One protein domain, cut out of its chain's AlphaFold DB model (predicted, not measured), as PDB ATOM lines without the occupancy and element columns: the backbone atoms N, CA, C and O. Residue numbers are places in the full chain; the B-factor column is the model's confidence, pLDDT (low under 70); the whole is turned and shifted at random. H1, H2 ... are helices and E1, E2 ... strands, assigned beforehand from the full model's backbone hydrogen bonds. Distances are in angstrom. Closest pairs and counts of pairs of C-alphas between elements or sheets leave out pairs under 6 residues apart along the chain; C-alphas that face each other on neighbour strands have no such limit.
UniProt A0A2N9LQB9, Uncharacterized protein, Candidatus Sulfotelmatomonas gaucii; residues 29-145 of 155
ATOM      1  N   LEU A  29     126.391 178.208 160.366       88.62
ATOM      2  CA  LEU A  29     127.210 177.663 161.446       88.62
ATOM      3  C   LEU A  29     126.505 176.435 162.027       88.62
ATOM      4  O   LEU A  29     125.346 176.522 162.427       88.62
ATOM      5  N   LEU A  30     127.211 175.311 162.077       89.69
ATOM      6  CA  LEU A  30     126.704 174.022 162.534       89.69
ATOM      7  C   LEU A  30     127.608 173.453 163.626       89.69
ATOM      8  O   LEU A  30     128.816 173.697 163.645       89.69
ATOM      9  N   THR A  31     127.022 172.646 164.508       92.19
ATOM     10  CA  THR A  31     127.763 171.830 165.473       92.19
ATOM     11  C   THR A  31     127.668 170.370 165.059       92.19
ATOM     12  O   THR A  31     126.581 169.799 164.983       92.19
ATOM     13  N   GLY A  32     128.817 169.758 164.796       92.12
ATOM     14  CA  GLY A  32     128.931 168.367 164.387       92.12
ATOM     15  C   GLY A  32     129.559 167.496 165.462       92.12
ATOM     16  O   GLY A  32     130.308 167.971 166.311       92.12
ATOM     17  N   THR A  33     129.274 166.201 165.401       93.81
ATOM     18  CA  THR A  33     129.966 165.149 166.149       93.81
ATOM     19  C   THR A  33     130.791 164.324 165.173       93.81
ATOM     20  O   THR A  33     130.242 163.738 164.238       93.81
ATOM     21  N   TYR A  34     132.100 164.258 165.379       93.00
ATOM     22  CA  TYR A  34     132.995 163.489 164.528       93.00
ATOM     23  C   TYR A  34     132.768 161.982 164.711       93.00
ATOM     24  O   TYR A  34     132.848 161.459 165.821       93.00
ATOM     25  N   LEU A  35     132.480 161.260 163.629       91.88
ATOM     26  CA  LEU A  35     132.223 159.814 163.658       91.88
ATOM     27  C   LEU A  35     133.470 158.981 163.325       91.88
ATOM     28  O   LEU A  35     133.557 157.803 163.684       91.88
ATOM     29  N   GLY A  36     134.448 159.587 162.656       90.38
ATOM     30  CA  GLY A  36     135.643 158.914 162.166       90.38
ATOM     31  C   GLY A  36     135.938 159.259 160.712       90.38
ATOM     32  O   GLY A  36     135.311 160.135 160.115       90.38
ATOM     33  N   ASN A  37     136.915 158.563 160.147       89.06
ATOM     34  CA  ASN A  37     137.296 158.685 158.752       89.06
ATOM     35  C   ASN A  37     137.572 157.311 158.142       89.06
ATOM     36  O   ASN A  37     137.789 156.327 158.851       89.06
ATOM     37  N   GLU A  38     137.563 157.262 156.819       84.25
ATOM     38  CA  GLU A  38     137.978 156.103 156.044       84.25
ATOM     39  C   GLU A  38     138.798 156.548 154.833       84.25
ATOM     40  O   GLU A  38     138.674 157.677 154.360       84.25
ATOM     41  N   LEU A  39     139.665 155.663 154.345       77.62
ATOM     42  CA  LEU A  39     140.371 155.869 153.087       77.62
ATOM     43  C   LEU A  39     139.520 155.270 151.974       77.62
ATOM     44  O   LEU A  39     139.311 154.055 151.951       77.62
ATOM     45  N   ARG A  40     139.033 156.110 151.062       67.94
ATOM     46  CA  ARG A  40     138.300 155.658 149.884       67.94
ATOM     47  C   ARG A  40     139.187 155.681 148.647       67.94
ATOM     48  O   ARG A  40     139.933 156.641 148.446       67.94
ATOM     49  N   PRO A  41     139.106 154.644 147.798       63.78
ATOM     50  CA  PRO A  41     139.647 154.738 146.456       63.78
ATOM     51  C   PRO A  41     138.844 155.775 145.674       63.78
ATOM     52  O   PRO A  41     137.612 155.779 145.719       63.78
ATOM     53  N   ASP A  42     139.541 156.640 144.944       59.12
ATOM     54  CA  ASP A  42     138.916 157.420 143.885       59.12
ATOM     55  C   ASP A  42     138.345 156.475 142.817       59.12
ATOM     56  O   ASP A  42     139.062 155.800 142.074       59.12
ATOM     57  N   ASN A  43     137.022 156.404 142.777       54.97
ATOM     58  CA  ASN A  43     136.232 155.579 141.877       54.97
ATOM     59  C   ASN A  43     136.253 156.079 140.420       54.97
ATOM     60  O   ASN A  43     135.656 155.430 139.560       54.97
ATOM     61  N   ALA A  44     136.958 157.174 140.117       53.66
ATOM     62  CA  ALA A  44     137.166 157.647 138.753       53.66
ATOM     63  C   ALA A  44     138.210 156.837 137.947       53.66
ATOM     64  O   ALA A  44     138.185 156.909 136.718       53.66
ATOM     65  N   ASN A  45     139.101 156.046 138.573       43.66
ATOM     66  CA  ASN A  45     140.124 155.273 137.843       43.66
ATOM     67  C   ASN A  45     140.509 153.937 138.530       43.66
ATOM     68  O   ASN A  45     141.161 153.966 139.567       43.66
ATOM     69  N   PRO A  46     140.212 152.758 137.947       45.75
ATOM     70  CA  PRO A  46     140.469 151.453 138.569       45.75
ATOM     71  C   PRO A  46     141.942 150.999 138.609       45.75
ATOM     72  O   PRO A  46     142.222 149.964 139.209       45.75
ATOM     73  N   TYR A  47     142.883 151.718 137.985       45.00
ATOM     74  CA  TYR A  47     144.276 151.251 137.857       45.00
ATOM     75  C   TYR A  47     145.294 151.972 138.742       45.00
ATOM     76  O   TYR A  47     146.441 151.536 138.833       45.00
ATOM     77  N   SER A  48     144.893 153.042 139.421       50.44
ATOM     78  CA  SER A  48     145.791 153.832 140.268       50.44
ATOM     79  C   SER A  48     144.982 154.914 140.975       50.44
ATOM     80  O   SER A  48     145.117 156.092 140.654       50.44
ATOM     81  N   SER A  49     144.092 154.531 141.890       49.16
ATOM     82  CA  SER A  49     143.347 155.511 142.680       49.16
ATOM     83  C   SER A  49     144.246 156.044 143.797       49.16
ATOM     84  O   SER A  49     144.569 155.277 144.711       49.16
ATOM     85  N   PRO A  50     144.655 157.324 143.796       55.69
ATOM     86  CA  PRO A  50     145.072 157.944 145.046       55.69
ATOM     87  C   PRO A  50     143.936 157.767 146.067       55.69
ATOM     88  O   PRO A  50     142.769 158.059 145.792       55.69
ATOM     89  N   LEU A  51     144.268 157.187 147.221       61.81
ATOM     90  CA  LEU A  51     143.327 157.058 148.328       61.81
ATOM     91  C   LEU A  51     143.107 158.455 148.904       61.81
ATOM     92  O   LEU A  51     144.062 159.067 149.379       61.81
ATOM     93  N   HIS A  52     141.869 158.940 148.899       70.44
ATOM     94  CA  HIS A  52     141.516 160.161 149.618       70.44
ATOM     95  C   HIS A  52     140.836 159.797 150.936       70.44
ATOM     96  O   HIS A  52     140.191 158.753 151.072       70.44
ATOM     97  N   ARG A  53     141.012 160.649 151.943       80.50
ATOM     98  CA  ARG A  53     140.413 160.443 153.259       80.50
ATOM     99  C   ARG A  53     139.048 161.119 153.301       80.50
ATOM    100  O   ARG A  53     138.948 162.333 153.143       80.50
ATOM    101  N   THR A  54     138.006 160.333 153.544       86.06
ATOM    102  CA  THR A  54     136.650 160.833 153.781       86.06
ATOM    103  C   THR A  54     136.390 160.870 155.280       86.06
ATOM    104  O   THR A  54     136.585 159.871 155.973       86.06
ATOM    105  N   TYR A  55     135.944 162.012 155.793       90.00
ATOM    106  CA  TYR A  55     135.590 162.211 157.195       90.00
ATOM    107  C   TYR A  55     134.076 162.271 157.351       90.00
ATOM    108  O   TYR A  55     133.387 162.890 156.544       90.00
ATOM    109  N   TYR A  56     133.567 161.675 158.424       92.62
ATOM    110  CA  TYR A  56     132.140 161.615 158.703       92.62
ATOM    111  C   TYR A  56     131.788 162.446 159.926       92.62
ATOM    112  O   TYR A  56     132.371 162.277 161.002       92.62
ATOM    113  N   VAL A  57     130.805 163.327 159.772       92.81
ATOM    114  CA  VAL A  57     130.367 164.251 160.821       92.81
ATOM    115  C   VAL A  57     128.853 164.187 160.940       92.81
ATOM    116  O   VAL A  57     128.136 164.409 159.971       92.81
ATOM    117  N   ARG A  58     128.348 163.890 162.137       93.81
ATOM    118  CA  ARG A  58     126.911 163.842 162.415       93.81
ATOM    119  C   ARG A  58     126.420 165.160 162.991       93.81
ATOM    120  O   ARG A  58     126.973 165.649 163.971       93.81
ATOM    121  N   THR A  59     125.345 165.666 162.417       91.75
ATOM    122  CA  THR A  59     124.536 166.788 162.913       91.75
ATOM    123  C   THR A  59     123.152 166.270 163.319       91.75
ATOM    124  O   THR A  59     122.873 165.076 163.156       91.75
ATOM    125  N   GLU A  60     122.292 167.124 163.868       87.62
ATOM    126  CA  GLU A  60     120.914 166.730 164.203       87.62
ATOM    127  C   GLU A  60     120.114 166.392 162.936       87.62
ATOM    128  O   GLU A  60     119.291 165.477 162.925       87.62
ATOM    129  N   GLU A  61     120.431 167.065 161.835       85.06
ATOM    130  CA  GLU A  61     119.710 167.009 160.571       85.06
ATOM    131  C   GLU A  61     120.178 165.867 159.664       85.06
ATOM    132  O   GLU A  61     119.473 165.484 158.733       85.06
ATOM    133  N   GLY A  62     121.370 165.312 159.891       88.88
ATOM    134  CA  GLY A  62     121.995 164.396 158.939       88.88
ATOM    135  C   GLY A  62     123.478 164.153 159.166       88.88
ATOM    136  O   GLY A  62     124.074 164.610 160.144       88.88
ATOM    137  N   THR A  63     124.072 163.430 158.226       92.12
ATOM    138  CA  THR A  63     125.498 163.105 158.210       92.12
ATOM    139  C   THR A  63     126.169 163.798 157.035       92.12
ATOM    140  O   THR A  63     125.718 163.706 155.894       92.12
ATOM    141  N   TRP A  64     127.277 164.462 157.326       91.44
ATOM    142  CA  TRP A  64     128.164 165.094 156.366       91.44
ATOM    143  C   TRP A  64     129.329 164.161 156.051       91.44
ATOM    144  O   TRP A  64     129.944 163.603 156.966       91.44
ATOM    145  N   SER A  65     129.635 164.018 154.765       89.81
ATOM    146  CA  SER A  65     130.839 163.354 154.263       89.81
ATOM    147  C   SER A  65     131.773 164.427 153.725       89.81
ATOM    148  O   SER A  65     131.390 165.151 152.813       89.81
ATOM    149  N   LEU A  66     132.960 164.562 154.313       88.56
ATOM    150  CA  LEU A  66     133.908 165.638 154.026       88.56
ATOM    151  C   LEU A  66     135.180 165.074 153.392       88.56
ATOM    152  O   LEU A  66     135.720 164.081 153.882       88.56
ATOM    153  N   VAL A  67     135.701 165.736 152.367       84.94
ATOM    154  CA  VAL A  67     137.003 165.449 151.748       84.94
ATOM    155  C   VAL A  67     137.809 166.742 151.713       84.94
ATOM    156  O   VAL A  67     137.264 167.800 151.402       84.94
ATOM    157  N   SER A  68     139.094 166.700 152.075       80.69
ATOM    158  CA  SER A  68     139.927 167.911 152.069       80.69
ATOM    159  C   SER A  68     140.022 168.465 150.649       80.69
ATOM    160  O   SER A  68     140.376 167.741 149.720       80.69
ATOM    161  N   SER A  69     139.744 169.758 150.457       71.62
ATOM    162  CA  SER A  69     139.858 170.374 149.124       71.62
ATOM    163  C   SER A  69     141.297 170.340 148.593       71.62
ATOM    164  O   SER A  69     141.507 170.423 147.384       71.62
ATOM    165  N   SER A  70     142.291 170.221 149.484       65.88
ATOM    166  CA  SER A  70     143.695 170.043 149.089       65.88
ATOM    167  C   SER A  70     143.926 168.648 148.505       65.88
ATOM    168  O   SER A  70     144.546 168.546 147.452       65.88
ATOM    169  N   ASP A  71     143.333 167.607 149.102       62.72
ATOM    170  CA  ASP A  71     143.392 166.240 148.572       62.72
ATOM    171  C   ASP A  71     142.738 166.169 147.182       62.72
ATOM    172  O   ASP A  71     143.303 165.589 146.261       62.72
ATOM    173  N   VAL A  72     141.587 166.826 146.981       60.16
ATOM    174  CA  VAL A  72     140.908 166.868 145.670       60.16
ATOM    175  C   VAL A  72     141.780 167.535 144.599       60.16
ATOM    176  O   VAL A  72     141.894 167.031 143.479       60.16
ATOM    177  N   ALA A  73     142.434 168.653 144.931       60.66
ATOM    178  CA  ALA A  73     143.343 169.333 144.011       60.66
ATOM    179  C   ALA A  73     144.587 168.484 143.689       60.66
ATOM    180  O   ALA A  73     145.031 168.459 142.542       60.66
ATOM    181  N   GLU A  74     145.130 167.764 144.670       60.91
ATOM    182  CA  GLU A  74     146.282 166.875 144.485       60.91
ATOM    183  C   GLU A  74     145.954 165.672 143.606       60.91
ATOM    184  O   GLU A  74     146.728 165.355 142.703       60.91
ATOM    185  N   VAL A  75     144.789 165.051 143.803       59.41
ATOM    186  CA  VAL A  75     144.290 163.976 142.933       59.41
ATOM    187  C   VAL A  75     144.168 164.469 141.491       59.41
ATOM    188  O   VAL A  75     144.639 163.801 140.566       59.41
ATOM    189  N   LEU A  76     143.608 165.666 141.291       61.03
ATOM    190  CA  LEU A  76     143.477 166.267 139.965       61.03
ATOM    191  C   LEU A  76     144.849 166.505 139.312       61.03
ATOM    192  O   LEU A  76     145.045 166.153 138.151       61.03
ATOM    193  N   VAL A  77     145.816 167.051 140.056       60.50
ATOM    194  CA  VAL A  77     147.180 167.302 139.564       60.50
ATOM    195  C   VAL A  77     147.917 166.000 139.251       60.50
ATOM    196  O   VAL A  77     148.528 165.893 138.186       60.50
ATOM    197  N   ALA A  78     147.846 164.998 140.131       58.62
ATOM    198  CA  ALA A  78     148.454 163.689 139.904       58.62
ATOM    199  C   ALA A  78     147.905 163.039 138.626       58.62
ATOM    200  O   ALA A  78     148.675 162.502 137.827       58.62
ATOM    201  N   HIS A  79     146.596 163.174 138.387       59.66
ATOM    202  CA  HIS A  79     145.949 162.714 137.165       59.66
ATOM    203  C   HIS A  79     146.423 163.489 135.925       59.66
ATOM    204  O   HIS A  79     146.777 162.878 134.919       59.66
ATOM    205  N   THR A  80     146.471 164.825 135.974       59.97
ATOM    206  CA  THR A  80     146.911 165.651 134.832       59.97
ATOM    207  C   THR A  80     148.377 165.419 134.465       59.97
ATOM    208  O   THR A  80     148.731 165.485 133.291       59.97
ATOM    209  N   LEU A  81     149.233 165.142 135.450       62.12
ATOM    210  CA  LEU A  81     150.675 164.982 135.246       62.12
ATOM    211  C   LEU A  81     151.126 163.517 135.113       62.12
ATOM    212  O   LEU A  81     152.328 163.278 135.012       62.12
ATOM    213  N   ALA A  82     150.198 162.550 135.112       59.16
ATOM    214  CA  ALA A  82     150.488 161.110 135.097       59.16
ATOM    215  C   ALA A  82     151.536 160.687 136.152       59.16
ATOM    216  O   ALA A  82     152.342 159.780 135.937       59.16
ATOM    217  N   LEU A  83     151.543 161.371 137.298       57.38
ATOM    218  CA  LEU A  83     152.457 161.076 138.394       57.38
ATOM    219  C   LEU A  83     151.946 159.855 139.158       57.38
ATOM    220  O   LEU A  83     150.746 159.701 139.380       57.38
ATOM    221  N   ALA A  84     152.864 158.983 139.584       51.91
ATOM    222  CA  ALA A  84     152.500 157.830 140.397       51.91
ATOM    223  C   ALA A  84     151.781 158.307 141.683       51.91
ATOM    224  O   ALA A  84     152.322 159.164 142.392       51.91
ATOM    225  N   PRO A  85     150.610 157.738 142.032       48.62
ATOM    226  CA  PRO A  85     149.711 158.228 143.091       48.62
ATOM    227  C   PRO A  85     150.280 158.165 144.523       48.62
ATOM    228  O   PRO A  85     149.569 158.447 145.480       48.62
ATOM    229  N   GLY A  86     151.550 157.788 144.693       45.12
ATOM    230  CA  GLY A  86     152.228 157.700 145.987       45.12
ATOM    231  C   GLY A  86     153.152 158.871 146.330       45.12
ATOM    232  O   GLY A  86     153.691 158.877 147.432       45.12
ATOM    233  N   HIS A  87     153.383 159.825 145.418       41.03
ATOM    234  CA  HIS A  87     154.386 160.889 145.617       41.03
ATOM    235  C   HIS A  87     153.822 162.257 146.011       41.03
ATOM    236  O   HIS A  87     154.589 163.149 146.366       41.03
ATOM    237  N   VAL A  88     152.502 162.426 145.976       45.25
ATOM    238  CA  VAL A  88     151.837 163.665 146.389       45.25
ATOM    239  C   VAL A  88     150.957 163.311 147.573       45.25
ATOM    240  O   VAL A  88     149.780 163.005 147.441       45.25
ATOM    241  N   ARG A  89     151.598 163.203 148.732       45.53
ATOM    242  CA  ARG A  89     150.914 163.111 150.011       45.53
ATOM    243  C   ARG A  89     151.123 164.471 150.647       45.53
ATOM    244  O   ARG A  89     152.241 164.766 151.071       45.53
ATOM    245  N   SER A  90     150.106 165.327 150.666       48.41
ATOM    246  CA  SER A  90     150.158 166.496 151.536       48.41
ATOM    247  C   SER A  90     150.302 165.996 152.979       48.41
ATOM    248  O   SER A  90     149.341 165.564 153.609       48.41
ATOM    249  N   ASP A  91     151.520 166.088 153.523       43.81
ATOM    250  CA  ASP A  91     151.841 165.955 154.958       43.81
ATOM    251  C   ASP A  91     151.177 167.058 155.809       43.81
ATOM    252  O   ASP A  91     151.457 167.233 156.997       43.81
ATOM    253  N   ARG A  92     150.289 167.854 155.207       54.66
ATOM    254  CA  ARG A  92     149.531 168.885 155.886       54.66
ATOM    255  C   ARG A  92     148.482 168.184 156.741       54.66
ATOM    256  O   ARG A  92     147.455 167.738 156.244       54.66
ATOM    257  N   SER A  93     148.771 168.081 158.036       62.72
ATOM    258  CA  SER A  93     147.824 167.582 159.030       62.72
ATOM    259  C   SER A  93     146.487 168.309 158.867       62.72
ATOM    260  O   SER A  93     146.438 169.537 159.027       62.72
ATOM    261  N   ASN A  94     145.422 167.579 158.538       70.56
ATOM    262  CA  ASN A  94     144.080 168.147 158.535       70.56
ATOM    263  C   ASN A  94     143.593 168.210 159.982       70.56
ATOM    264  O   ASN A  94     143.848 167.294 160.766       70.56
ATOM    265  N   LEU A  95     142.849 169.249 160.355       76.12
ATOM    266  CA  LEU A  95     142.361 169.375 161.731       76.12
ATOM    267  C   LEU A  95     141.535 168.166 162.187       76.12
ATOM    268  O   LEU A  95     141.655 167.720 163.328       76.12
ATOM    269  N   LEU A  96     140.747 167.594 161.276       82.81
ATOM    270  CA  LEU A  96     139.930 166.413 161.548       82.81
ATOM    271  C   LEU A  96     140.753 165.156 161.877       82.81
ATOM    272  O   LEU A  96     140.213 164.247 162.499       82.81
ATOM    273  N   ASP A  97     142.041 165.099 161.520       80.12
ATOM    274  CA  ASP A  97     142.931 163.992 161.905       80.12
ATOM    275  C   ASP A  97     143.294 164.020 163.398       80.12
ATOM    276  O   ASP A  97     143.681 162.996 163.961       80.12
ATOM    277  N   SER A  98     143.161 165.180 164.050       81.81
ATOM    278  CA  SER A  98     143.419 165.337 165.486       81.81
ATOM    279  C   SER A  98     142.200 165.040 166.365       81.81
ATOM    280  O   SER A  98     142.360 164.788 167.562       81.81
ATOM    281  N   LEU A  99     140.995 165.042 165.782       84.44
ATOM    282  CA  LEU A  99     139.757 164.826 166.523       84.44
ATOM    283  C   LEU A  99     139.587 163.360 166.909       84.44
ATOM    284  O   LEU A  99     139.781 162.437 166.112       84.44
ATOM    285  N   LYS A 100     139.141 163.133 168.142       87.88
ATOM    286  CA  LYS A 100     138.753 161.797 168.594       87.88
ATOM    287  C   LYS A 100     137.334 161.490 168.148       87.88
ATOM    288  O   LYS A 100     136.474 162.364 168.059       87.88
ATOM    289  N   ARG A 101     137.053 160.209 167.904       89.50
ATOM    290  CA  ARG A 101     135.682 159.764 167.635       89.50
ATOM    291  C   ARG A 101     134.754 160.242 168.761       89.50
ATOM    292  O   ARG A 101     135.088 160.097 169.934       89.50
ATOM    293  N   TRP A 102     133.587 160.748 168.369       92.25
ATOM    294  CA  TRP A 102     132.542 161.347 169.203       92.25
ATOM    295  C   TRP A 102     132.839 162.749 169.742       92.25
ATOM    296  O   TRP A 102     132.033 163.296 170.493       92.25
ATOM    297  N   GLU A 103     133.951 163.359 169.338       91.94
ATOM    298  CA  GLU A 103     134.257 164.743 169.680       91.94
ATOM    299  C   GLU A 103     133.352 165.714 168.915       91.94
ATOM    300  O   GLU A 103     133.046 165.514 167.735       91.94
ATOM    301  N   LYS A 104     132.890 166.758 169.609       91.38
ATOM    302  CA  LYS A 104     132.033 167.795 169.035       91.38
ATOM    303  C   LYS A 104     132.857 169.001 168.620       91.38
ATOM    304  O   LYS A 104     133.749 169.416 169.351       91.38
ATOM    305  N   PHE A 105     132.508 169.600 167.491       88.06
ATOM    306  CA  PHE A 105     133.156 170.810 167.000       88.06
ATOM    307  C   PHE A 105     132.187 171.645 166.164       88.06
ATOM    308  O   PHE A 105     131.163 171.150 165.687       88.06
ATOM    309  N   ASN A 106     132.515 172.923 165.998       89.81
ATOM    310  CA  ASN A 106     131.738 173.842 165.176       89.81
ATOM    311  C   ASN A 106     132.384 173.991 163.804       89.81
ATOM    312  O   ASN A 106     133.608 174.060 163.692       89.81
ATOM    313  N   PHE A 107     131.557 174.072 162.772       89.44
ATOM    314  CA  PHE A 107     132.003 174.287 161.405       89.44
ATOM    315  C   PHE A 107     131.002 175.142 160.646       89.44
ATOM    316  O   PHE A 107     129.822 175.216 160.993       89.44
ATOM    317  N   ARG A 108     131.484 175.802 159.602       90.56
ATOM    318  CA  ARG A 108     130.664 176.614 158.714       90.56
ATOM    319  C   ARG A 108     130.450 175.867 157.408       90.56
ATOM    320  O   ARG A 108     131.413 175.377 156.833       90.56
ATOM    321  N   ALA A 109     129.210 175.792 156.946       88.50
ATOM    322  CA  ALA A 109     128.850 175.198 155.667       88.50
ATOM    323  C   ALA A 109     128.284 176.265 154.728       88.50
ATOM    324  O   ALA A 109     127.460 177.093 155.120       88.50
ATOM    325  N   GLU A 110     128.726 176.238 153.479       87.88
ATOM    326  CA  GLU A 110     128.273 177.124 152.411       87.88
ATOM    327  C   GLU A 110     127.915 176.287 151.182       87.88
ATOM    328  O   GLU A 110     128.624 175.325 150.889       87.88
ATOM    329  N   PRO A 111     126.846 176.611 150.436       80.94
ATOM    330  CA  PRO A 111     126.583 175.939 149.169       80.94
ATOM    331  C   PRO A 111     127.733 176.217 148.190       80.94
ATOM    332  O   PRO A 111     128.126 177.374 147.999       80.94
ATOM    333  N   ASP A 112     128.288 175.171 147.569       74.75
ATOM    334  CA  ASP A 112     129.309 175.352 146.539       74.75
ATOM    335  C   ASP A 112     128.666 176.041 145.333       74.75
ATOM    336  O   ASP A 112     127.663 175.591 144.795       74.75
ATOM    337  N   ARG A 113     129.239 177.162 144.893       66.12
ATOM    338  CA  ARG A 113     128.709 177.970 143.784       66.12
ATOM    339  C   ARG A 113     129.084 177.424 142.410       66.12
ATOM    340  O   ARG A 113     128.695 178.008 141.402       66.12
ATOM    341  N   ARG A 114     129.840 176.328 142.348       64.38
ATOM    342  CA  ARG A 114     130.274 175.680 141.103       64.38
ATOM    343  C   ARG A 114     129.183 174.833 140.430       64.38
ATOM    344  O   ARG A 114     129.497 174.141 139.468       64.38
ATOM    345  N   VAL A 115     127.927 174.886 140.894       49.75
ATOM    346  CA  VAL A 115     126.822 174.035 140.412       49.75
ATOM    347  C   VAL A 115     126.510 174.255 138.926       49.75
ATOM    348  O   VAL A 115     125.655 175.049 138.541       49.75
ATOM    349  N   GLY A 116     127.166 173.462 138.090       41.97
ATOM    350  CA  GLY A 116     126.554 172.761 136.973       41.97
ATOM    351  C   GLY A 116     126.753 171.269 137.236       41.97
ATOM    352  O   GLY A 116     127.850 170.860 137.594       41.97
ATOM    353  N   VAL A 117     125.712 170.455 137.045       41.19
ATOM    354  CA  VAL A 117     125.709 168.984 137.214       41.19
ATOM    355  C   VAL A 117     125.505 168.465 138.658       41.19
ATOM    356  O   VAL A 117     126.388 167.895 139.286       41.19
ATOM    357  N   GLY A 118     124.268 168.570 139.157       44.75
ATOM    358  CA  GLY A 118     123.591 167.455 139.848       44.75
ATOM    359  C   GLY A 118     124.092 166.947 141.210       44.75
ATOM    360  O   GLY A 118     123.604 165.906 141.646       44.75
ATOM    361  N   ARG A 119     125.010 167.627 141.905       53.47
ATOM    362  CA  ARG A 119     125.387 167.287 143.290       53.47
ATOM    363  C   ARG A 119     125.104 168.457 144.224       53.47
ATOM    364  O   ARG A 119     125.462 169.589 143.911       53.47
ATOM    365  N   ASN A 120     124.477 168.174 145.369       56.53
ATOM    366  CA  ASN A 120     124.358 169.114 146.490       56.53
ATOM    367  C   ASN A 120     125.735 169.260 147.154       56.53
ATOM    368  O   ASN A 120     125.956 168.756 148.252       56.53
ATOM    369  N   ALA A 121     126.664 169.885 146.437       71.81
ATOM    370  CA  ALA A 121     128.017 170.111 146.899       71.81
ATOM    371  C   ALA A 121     128.030 171.312 147.846       71.81
ATOM    372  O   ALA A 121     127.542 172.398 147.519       71.81
ATOM    373  N   PHE A 122     128.597 171.112 149.025       83.38
ATOM    374  CA  PHE A 122     128.844 172.155 150.005       83.38
ATOM    375  C   PHE A 122     130.346 172.346 150.187       83.38
ATOM    376  O   PHE A 122     131.147 171.424 150.032       83.38
ATOM    377  N   LEU A 123     130.723 173.556 150.569       86.81
ATOM    378  CA  LEU A 123     132.036 173.871 151.096       86.81
ATOM    379  C   LEU A 123     131.924 173.974 152.608       86.81
ATOM    380  O   LEU A 123     131.126 174.755 153.130       86.81
ATOM    381  N   VAL A 124     132.726 173.180 153.304       87.94
ATOM    382  CA  VAL A 124     132.809 173.193 154.760       87.94
ATOM    383  C   VAL A 124     134.128 173.823 155.183       87.94
ATOM    384  O   VAL A 124     135.192 173.458 154.689       87.94
ATOM    385  N   TYR A 125     134.046 174.768 156.111       89.06
ATOM    386  CA  TYR A 125     135.173 175.480 156.694       89.06
ATOM    387  C   TYR A 125     135.245 175.162 158.181       89.06
ATOM    388  O   TYR A 125     134.278 175.365 158.923       89.06
ATOM    389  N   ILE A 126     136.394 174.652 158.611       87.06
ATOM    390  CA  ILE A 126     136.639 174.283 160.003       87.06
ATOM    391  C   ILE A 126     137.764 175.170 160.541       87.06
ATOM    392  O   ILE A 126     138.890 175.065 160.048       87.06
ATOM    393  N   PRO A 127     137.490 176.045 161.526       82.44
ATOM    394  CA  PRO A 127     138.509 176.894 162.130       82.44
ATOM    395  C   PRO A 127     139.600 176.065 162.797       82.44
ATOM    396  O   PRO A 127     139.308 175.060 163.452       82.44
ATOM    397  N   ARG A 128     140.849 176.508 162.673       74.88
ATOM    398  CA  ARG A 128     141.970 175.821 163.297       74.88
ATOM    399  C   ARG A 128     142.050 176.060 164.802       74.88
ATOM    400  O   ARG A 128     141.754 177.149 165.288       74.88
ATOM    401  N   THR A 129     142.479 175.040 165.544       69.81
ATOM    402  CA  THR A 129     142.675 175.124 167.001       69.81
ATOM    403  C   THR A 129     143.900 175.956 167.381       69.81
ATOM    404  O   THR A 129     143.874 176.608 168.422       69.81
ATOM    405  N   ASP A 130     144.949 175.966 166.552       70.81
ATOM    406  CA  ASP A 130     146.159 176.777 166.743       70.81
ATOM    407  C   ASP A 130     145.967 178.244 166.327       70.81
ATOM    408  O   ASP A 130     146.540 179.140 166.945       70.81
ATOM    409  N   ASP A 131     145.142 178.502 165.308       72.31
ATOM    410  CA  ASP A 131     144.789 179.850 164.857       72.31
ATOM    411  C   ASP A 131     143.359 179.882 164.282       72.31
ATOM    412  O   ASP A 131     143.159 179.524 163.118       72.31
ATOM    413  N   PRO A 132     142.353 180.370 165.033       72.50
ATOM    414  CA  PRO A 132     140.959 180.369 164.588       72.50
ATOM    415  C   PRO A 132     140.686 181.329 163.422       72.50
ATOM    416  O   PRO A 132     139.582 181.337 162.885       72.50
ATOM    417  N   ARG A 133     141.663 182.156 163.016       73.94
ATOM    418  CA  ARG A 133     141.578 182.985 161.802       73.94
ATOM    419  C   ARG A 133     141.886 182.191 160.535       73.94
ATOM    420  O   ARG A 133     141.650 182.690 159.438       73.94
ATOM    421  N   LYS A 134     142.445 180.989 160.679       76.94
ATOM    422  CA  LYS A 134     142.694 180.051 159.589       76.94
ATOM    423  C   LYS A 134     141.624 178.975 159.617       76.94
ATOM    424  O   LYS A 134     141.278 178.463 160.676       76.94
ATOM    425  N   GLU A 135     141.136 178.610 158.443       81.31
ATOM    426  CA  GLU A 135     140.147 177.552 158.277       81.31
ATOM    427  C   GLU A 135     140.706 176.488 157.332       81.31
ATOM    428  O   GLU A 135     141.282 176.815 156.289       81.31
ATOM    429  N   ASP A 136     140.524 175.219 157.687       84.69
ATOM    430  CA  ASP A 136     140.704 174.111 156.756       84.69
ATOM    431  C   ASP A 136     139.415 173.960 155.932       84.69
ATOM    432  O   ASP A 136     138.304 174.013 156.473       84.69
ATOM    433  N   ARG A 137     139.568 173.799 154.614       86.12
ATOM    434  CA  ARG A 137     138.458 173.751 153.656       86.12
ATOM    435  C   ARG A 137     138.227 172.331 153.150       86.12
ATOM    436  O   ARG A 137     139.166 171.654 152.729       86.12
ATOM    437  N   PHE A 138     136.962 171.938 153.126       86.25
ATOM    438  CA  PHE A 138     136.504 170.626 152.704       86.25
ATOM    439  C   PHE A 138     135.413 170.746 151.645       86.25
ATOM    440  O   PHE A 138     134.553 171.627 151.715       86.25
ATOM    441  N   GLU A 139     135.444 169.836 150.682       86.25
ATOM    442  CA  GLU A 139     134.298 169.533 149.831       86.25
ATOM    443  C   GLU A 139     133.404 168.550 150.578       86.25
ATOM    444  O   GLU A 139     133.895 167.622 151.229       86.25
ATOM    445  N   ALA A 140     132.100 168.796 150.547       86.00
ATOM    446  CA  ALA A 140     131.173 168.126 151.431       86.00
ATOM    447  C   ALA A 140     129.885 167.715 150.725       86.00
ATOM    448  O   ALA A 140     129.257 168.516 150.032       86.00
ATOM    449  N   ASP A 141     129.459 166.488 151.002       86.94
ATOM    450  CA  ASP A 141     128.141 165.972 150.652       86.94
ATOM    451  C   ASP A 141     127.316 165.777 151.929       86.94
ATOM    452  O   ASP A 141     127.803 165.248 152.936       86.94
ATOM    453  N   PHE A 142     126.045 166.175 151.886       85.06
ATOM    454  CA  PHE A 142     125.123 166.042 153.011       85.06
ATOM    455  C   PHE A 142     124.064 164.969 152.748       85.06
ATOM    456  O   PHE A 142     123.323 165.031 151.768       85.06
ATOM    457  N   THR A 143     123.964 163.999 153.660       87.44
ATOM    458  CA  THR A 143     122.908 162.981 153.676       87.44
ATOM    459  C   THR A 143     121.940 163.277 154.827       87.44
ATOM    460  O   THR A 143     122.327 163.109 155.988       87.44
ATOM    461  N   PRO A 144     120.696 163.711 154.551       85.50
ATOM    462  CA  PRO A 144     119.730 164.023 155.598       85.50
ATOM    463  C   PRO A 144     119.313 162.765 156.369       85.50
ATOM    464  O   PRO A 144     119.149 161.687 155.795       85.50
ATOM    465  N   SER A 145     119.092 162.907 157.674       80.62
ATOM    466  CA  SER A 145     118.455 161.873 158.490       80.62
ATOM    467  C   SER A 145     116.958 161.897 158.200       80.62
ATOM    468  O   SER A 145     116.271 162.854 158.555       80.62
TER     469      SER A 145
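What this domain is: This is residues 29 to 145 of the 155 residues of an uncharacterized protein of Candidatus Sulfotelmatomonas gaucii (UniProt A0A2N9LQB9). What is the main picture? Six strands, E1 to E6, make a small closed barrel, and one helix, H1, packs on its outside with residues 69 to 75 and stands up from its wall. What are the parts? The printed part has 117 residues with six named strands and one named helix, in the order E1 E2 E3 H1 E4 E5 E6, and the class is mostly strand. Round the barrel run E1 E2 E3 E6 E5 E4 and back to E1, with antiparallel neighbours throughout. How large is it? It is compact, with a radius of gyration of the C-alphas of 14.6 A and spans of 40 by 34 by 25 A.

Where its parts are: Where does the first half run? E1, residues 29 to 41, begins with C-alpha 29 at (127.210, 177.663, 161.446), measures 30.1 A and bends by 79 degrees at residue 33. E2 is residues 51 to 58, 22.7 A, and E3 residues 62 to 68, 19.5 A. H1, residues 69 to 80, is 16.6 A long and begins with C-alpha 69 at (139.858, 170.374, 149.124). What follows? E4 is residues 104 to 111, 22.2 A, and E5 residues 121 to 127, 19.7 A. E6, residues 135 to 144, measures 24.6 A, bends by 64 degrees at residue 139 and ends with C-alpha 144 at (119.730, 164.023, 155.598).

How they stand to each other: How do the strands pair? E1 E2 E3 and E4 E5 E6 are two meanders, each strand the antiparallel neighbour of the one before. N 35 and O 56 of E1 and E2 are 2.8 A apart, N 55 and O 66 of E2 and E3 2.8 A, N 110 and O 123 of E4 and E5 2.8 A, and N 124 and O 138 of E5 and E6 2.9 A, within hydrogen-bond range. What closes the ring? E3 and E6 pair with N 65 and O 141 at 2.9 A, and E4 and E1 with N 30 and O 107 at 2.8 A. The pairing of E1 is staggered, with E4 over residues 29 to 33 and with E2 over 33 to 41. Where is the helix? H1 is on the barrel, outside it, at a height over the sheet of 9.8 A, and its line rises 48 degrees out of the local plane. Its closest C-alpha to E6 is Ser 69, 4.9 A from that of Phe 138. Every O i to N i+4 pair of H1 is within hydrogen-bond range.

The domain as a whole: How far does it reach? The two C-alphas farthest apart are those of Glu 60 and Ala 82, 41.9 A. Is it unbroken? The printed part has no cut, and its long link is H1 to E4, 23 residues. Where is confidence low? The pLDDT is under 70 at residues 40 to 51, 70 to 93, 113 to 120 and 129, and the mean of the printed part is 73.5.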